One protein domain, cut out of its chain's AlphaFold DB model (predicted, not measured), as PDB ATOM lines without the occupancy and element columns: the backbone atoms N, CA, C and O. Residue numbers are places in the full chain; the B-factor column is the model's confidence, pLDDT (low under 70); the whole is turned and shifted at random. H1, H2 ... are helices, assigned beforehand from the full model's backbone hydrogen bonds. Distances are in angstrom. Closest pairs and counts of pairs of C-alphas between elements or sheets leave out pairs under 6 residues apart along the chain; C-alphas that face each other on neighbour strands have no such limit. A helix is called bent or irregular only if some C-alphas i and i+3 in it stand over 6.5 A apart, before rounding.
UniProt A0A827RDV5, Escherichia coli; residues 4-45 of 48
ATOM      1  N   LYS A   4      12.802-126.988  44.141       88.56
ATOM      2  CA  LYS A   4      12.769-125.767  43.325       88.56
ATOM      3  C   LYS A   4      12.286-124.580  44.155       88.56
ATOM      4  O   LYS A   4      12.947-123.549  44.169       88.56
ATOM      5  N   GLY A   5      11.205-124.746  44.916       93.38
ATOM      6  CA  GLY A   5      10.739-123.712  45.839       93.38
ATOM      7  C   GLY A   5      11.770-123.386  46.920       93.38
ATOM      8  O   GLY A   5      12.017-122.216  47.205       93.38
ATOM      9  N   ALA A   6      12.442-124.402  47.470       94.12
ATOM     10  CA  ALA A   6      13.479-124.194  48.479       94.12
ATOM     11  C   ALA A   6      14.698-123.425  47.939       94.12
ATOM     12  O   ALA A   6      15.192-122.525  48.618       94.12
ATOM     13  N   CYS A   7      15.177-123.748  46.732       93.75
ATOM     14  CA  CYS A   7      16.337-123.065  46.157       93.75
ATOM     15  C   CYS A   7      16.016-121.613  45.757       93.75
ATOM     16  O   CYS A   7      16.844-120.725  45.958       93.75
ATOM     17  N   GLU A   8      14.797-121.336  45.286       93.19
ATOM     18  CA  GLU A   8      14.322-119.972  45.006       93.19
ATOM     19  C   GLU A   8      14.183-119.125  46.284       93.19
ATOM     20  O   GLU A   8      14.562-117.951  46.313       93.19
ATOM     21  N   ALA A   9      13.727-119.731  47.385       95.94
ATOM     22  CA  ALA A   9      13.553-119.053  48.670       95.94
ATOM     23  C   ALA A   9      14.873-118.587  49.319       95.94
ATOM     24  O   ALA A   9      14.855-117.711  50.188       95.94
ATOM     25  N   ILE A  10      16.033-119.101  48.888       95.31
ATOM     26  CA  ILE A  10      17.354-118.623  49.340       95.31
ATOM     27  C   ILE A  10      17.477-117.104  49.132       95.31
ATOM     28  O   ILE A  10      17.984-116.393  50.005       95.31
ATOM     29  N   ARG A  11      16.915-116.578  48.035       95.06
ATOM     30  CA  ARG A  11      16.926-115.144  47.697       95.06
ATOM     31  C   ARG A  11      16.174-114.258  48.695       95.06
ATOM     32  O   ARG A  11      16.338-113.042  48.661       95.06
ATOM     33  N   TRP A  12      15.360-114.820  49.589       95.81
ATOM     34  CA  TRP A  12      14.606-114.041  50.580       95.81
ATOM     35  C   TRP A  12      15.455-113.652  51.796       95.81
ATOM     36  O   TRP A  12      15.143-112.688  52.498       95.81
ATOM     37  N   TRP A  13      16.573-114.345  52.021       95.25
ATOM     38  CA  TRP A  13      17.458-114.152  53.173       95.25
ATOM     39  C   TRP A  13      18.494-113.047  52.935       95.25
ATOM     40  O   TRP A  13      19.703-113.260  53.052       95.25
ATOM     41  N   ILE A  14      18.000-111.861  52.580       96.75
ATOM     42  CA  ILE A  14      18.795-110.673  52.221       96.75
ATOM     43  C   ILE A  14      18.725-109.552  53.263       96.75
ATOM     44  O   ILE A  14      19.199-108.447  53.011       96.75
ATOM     45  N   LYS A  15      18.103-109.811  54.416       96.88
ATOM     46  CA  LYS A  15      18.144-108.895  55.556       96.88
ATOM     47  C   LYS A  15      19.295-109.269  56.477       96.88
ATOM     48  O   LYS A  15      19.447-110.444  56.799       96.88
ATOM     49  N   ASP A  16      20.039-108.270  56.930       95.12
ATOM     50  CA  ASP A  16      21.110-108.424  57.914       95.12
ATOM     51  C   ASP A  16      20.951-107.370  59.014       95.12
ATOM     52  O   ASP A  16      20.696-106.197  58.729       95.12
ATOM     53  N   GLY A  17      20.972-107.791  60.280       94.00
ATOM     54  CA  GLY A  17      20.675-106.907  61.417       94.00
ATOM     55  C   GLY A  17      19.333-106.155  61.308       94.00
ATOM     56  O   GLY A  17      19.227-105.012  61.749       94.00
ATOM     57  N   GLY A  18      18.325-106.745  60.651       95.69
ATOM     58  CA  GLY A  18      17.022-106.115  60.381       95.69
ATOM     59  C   GLY A  18      17.005-105.115  59.214       95.69
ATOM     60  O   GLY A  18      15.943-104.594  58.874       95.69
ATOM     61  N   ARG A  19      18.148-104.870  58.566       97.19
ATOM     62  CA  ARG A  19      18.300-103.941  57.441       97.19
ATOM     63  C   ARG A  19      18.182-104.671  56.112       97.19
ATOM     64  O   ARG A  19      18.635-105.799  55.977       97.19
ATOM     65  N   ASP A  20      17.596-104.019  55.116       97.56
ATOM     66  CA  ASP A  20      17.504-104.557  53.757       97.56
ATOM     67  C   ASP A  20      18.818-104.333  52.994       97.56
ATOM     68  O   ASP A  20      19.208-103.184  52.758       97.56
ATOM     69  N   CYS A  21      19.489-105.411  52.581       97.94
ATOM     70  CA  CYS A  21      20.772-105.321  51.881       97.94
ATOM     71  C   CYS A  21      20.681-104.884  50.414       97.94
ATOM     72  O   CYS A  21      21.717-104.680  49.780       97.94
ATOM     73  N   ARG A  22      19.474-104.672  49.869       97.00
ATOM     74  CA  ARG A  22      19.295-104.005  48.563       97.00
ATOM     75  C   ARG A  22      19.603-102.511  48.640       97.00
ATOM     76  O   ARG A  22      20.003-101.913  47.643       97.00
ATOM     77  N   ILE A  23      19.447-101.907  49.818       97.75
ATOM     78  CA  ILE A  23      19.754-100.495  50.053       97.75
ATOM     79  C   ILE A  23      21.274-100.342  50.201       97.75
ATOM     80  O   ILE A  23      21.874-100.864  51.139       97.75
ATOM     81  N   ARG A  24      21.913 -99.598  49.288       96.12
ATOM     82  CA  ARG A  24      23.383 -99.463  49.234       96.12
ATOM     83  C   ARG A  24      23.990 -98.847  50.496       96.12
ATOM     84  O   ARG A  24      25.044 -99.298  50.928       96.12
ATOM     85  N   SER A  25      23.301 -97.893  51.121       97.56
ATOM     86  CA  SER A  25      23.747 -97.252  52.366       97.56
ATOM     87  C   SER A  25      23.738 -98.178  53.589       97.56
ATOM     88  O   SER A  25      24.334 -97.832  54.606       97.56
ATOM     89  N   ASN A  26      23.127 -99.368  53.503       97.25
ATOM     90  CA  ASN A  26      23.186-100.372  54.570       97.25
ATOM     91  C   ASN A  26      24.491-101.189  54.561       97.25
ATOM     92  O   ASN A  26      24.698-101.982  55.474       97.25
ATOM     93  N   ASN A  27      25.372-100.993  53.568       97.06
ATOM     94  CA  ASN A  27      26.718-101.577  53.486       97.06
ATOM     95  C   ASN A  27      26.787-103.122  53.510       97.06
ATOM     96  O   ASN A  27      27.846-103.680  53.775       97.06
ATOM     97  N   CYS A  28      25.694-103.827  53.182       97.56
ATOM     98  CA  CYS A  28      25.627-105.298  53.202       97.56
ATOM     99  C   CYS A  28      25.249-105.941  51.852       97.56
ATOM    100  O   CYS A  28      24.832-107.095  51.802       97.56
ATOM    101  N   TYR A  29      25.423-105.235  50.726       97.88
ATOM    102  CA  TYR A  29      25.008-105.727  49.398       97.88
ATOM    103  C   TYR A  29      25.633-107.076  48.993       97.88
ATOM    104  O   TYR A  29      25.031-107.824  48.223       97.88
ATOM    105  N   GLY A  30      26.800-107.433  49.544       97.25
ATOM    106  CA  GLY A  30      27.405-108.757  49.350       97.25
ATOM    107  C   GLY A  30      26.466-109.915  49.717       97.25
ATOM    108  O   GLY A  30      26.516-110.964  49.080       97.25
ATOM    109  N   GLN A  31      25.542-109.704  50.659       97.62
ATOM    110  CA  GLN A  31      24.518-110.683  51.018       97.62
ATOM    111  C   GLN A  31      23.581-110.998  49.845       97.62
ATOM    112  O   GLN A  31      23.272-112.161  49.609       97.62
ATOM    113  N   VAL A  32      23.159-109.986  49.080       97.88
ATOM    114  CA  VAL A  32      22.292-110.176  47.905       97.88
ATOM    115  C   VAL A  32      23.007-111.024  46.854       97.88
ATOM    116  O   VAL A  32      22.437-111.994  46.362       97.88
ATOM    117  N   ILE A  33      24.272-110.698  46.570       97.56
ATOM    118  CA  ILE A  33      25.098-111.422  45.592       97.56
ATOM    119  C   ILE A  33      25.250-112.889  45.999       97.56
ATOM    120  O   ILE A  33      24.987-113.787  45.204       97.56
ATOM    121  N   ARG A  34      25.630-113.140  47.255       97.12
ATOM    122  CA  ARG A  34      25.830-114.496  47.769       97.12
ATOM    123  C   ARG A  34      24.552-115.335  47.697       97.12
ATOM    124  O   ARG A  34      24.608-116.488  47.292       97.12
ATOM    125  N   ARG A  35      23.398-114.774  48.076       96.69
ATOM    126  CA  ARG A  35      22.111-115.490  48.027       96.69
ATOM    127  C   ARG A  35      21.700-115.848  46.605       96.69
ATOM    128  O   ARG A  35      21.140-116.919  46.395       96.69
ATOM    129  N   ASP A  36      21.988-114.982  45.638       95.06
ATOM    130  CA  ASP A  36      21.715-115.285  44.237       95.06
ATOM    131  C   ASP A  36      22.631-116.393  43.699       95.06
ATOM    132  O   ASP A  36      22.139-117.339  43.088       95.06
ATOM    133  N   GLN A  37      23.930-116.350  44.021       94.94
ATOM    134  CA  GLN A  37      24.880-117.422  43.685       94.94
ATOM    135  C   GLN A  37      24.482-118.764  44.312       94.94
ATOM    136  O   GLN A  37      24.457-119.777  43.621       94.94
ATOM    137  N   GLU A  38      24.121-118.782  45.597       94.94
ATOM    138  CA  GLU A  38      23.655-119.991  46.288       94.94
ATOM    139  C   GLU A  38      22.358-120.540  45.682       94.94
ATOM    140  O   GLU A  38      22.218-121.751  45.517       94.94
ATOM    141  N   SER A  39      21.417-119.660  45.327       93.75
ATOM    142  CA  SER A  39      20.185-120.053  44.642       93.75
ATOM    143  C   SER A  39      20.492-120.658  43.275       93.75
ATOM    144  O   SER A  39      20.001-121.739  42.956       93.75
ATOM    145  N   ALA A  40      21.372-120.024  42.498       91.94
ATOM    146  CA  ALA A  40      21.784-120.535  41.201       91.94
ATOM    147  C   ALA A  40      22.480-121.903  41.320       91.94
ATOM    148  O   ALA A  40      22.145-122.826  40.578       91.94
ATOM    149  N   LEU A  41      23.373-122.057  42.300       91.62
ATOM    150  CA  LEU A  41      24.072-123.307  42.577       91.62
ATOM    151  C   LEU A  41      23.097-124.433  42.953       91.62
ATOM    152  O   LEU A  41      23.146-125.519  42.380       91.62
ATOM    153  N   ALA A  42      22.156-124.159  43.860       91.31
ATOM    154  CA  ALA A  42      21.190-125.144  44.346       91.31
ATOM    155  C   ALA A  42      20.072-125.474  43.333       91.31
ATOM    156  O   ALA A  42      19.550-126.598  43.323       91.31
ATOM    157  N   CYS A  43      19.675-124.511  42.492       88.12
ATOM    158  CA  CYS A  43      18.635-124.704  41.482       88.12
ATOM    159  C   CYS A  43      19.181-125.384  40.221       88.12
ATOM    160  O   CYS A  43      18.571-126.350  39.748       88.12
ATOM    161  N   TRP A  44      20.314-124.896  39.704       78.06
ATOM    162  CA  TRP A  44      20.852-125.267  38.391       78.06
ATOM    163  C   TRP A  44      22.018-126.252  38.458       78.06
ATOM    164  O   TRP A  44      22.406-126.762  37.415       78.06
ATOM    165  N   GLY A  45      22.529-126.566  39.656       68.00
ATOM    166  CA  GLY A  45      23.522-127.622  39.845       68.00
ATOM    167  C   GLY A  45      24.820-127.345  39.095       68.00
ATOM    168  O   GLY A  45      25.326-128.233  38.427       68.00
TER     169      GLY A  45
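This is residues 4 to 45 of the 48 residues of a protein of Escherichia coli (UniProt A0A827RDV5). Two helices lie side by side, H1 shorter and H2 longer, as a helical hairpin whose long connecting loop, residues 13 to 29, extends beyond the paired helices at one end. The whole is a rod, with C-alphas that span 32 by 14 by 11 A along their three main axes. The printed part has 42 residues, with two named helices in the order H1, H2 and no named strand. The class is all helix, and the whole is only just compact, close to loose, with a radius of gyration of the C-alphas of 10.8 A.

H1, residues 4 to 12, and H2, residues 30 to 44, touch, with 17 pairs of C-alphas within 8 A. Their closest C-alphas are those of Cys 7 and Ser 39, 5.1 A apart. The two run opposite ways at a shallow tilt of 4 degrees, and their centres are 9.2 A apart. Between them, residues 15 to 16 form a short antiparallel pairing with residues 19 to 20. In H2 every O i to N i+4 pair is within hydrogen-bond range; in H1 2 of 5 are, beside 6 of 6 O i to N i+3 pairs.

H1 begins at C-alpha 4, at (12.769, -125.767, 43.325), and measures 13.9 A from first to last C-alpha. It is neither bent nor irregular, but only just: C-alphas 8 and 11 are 6.1 A apart. H2 begins at C-alpha 30, at (27.405, -108.757, 49.350), and ends 20.9 A away at C-alpha 44, at (20.852, -125.267, 38.391).

The two C-alphas farthest apart are those of Ser 25 and Gly 45, at 32.9 A, while those of Lys 4 and Gly 45, the first and last printed, are 11.5 A apart. The link from H1 to H2 is long, with 17 residues. The printed part has no cut. Its mean pLDDT is 94.3, and residue 45 is the one printed residue under 70.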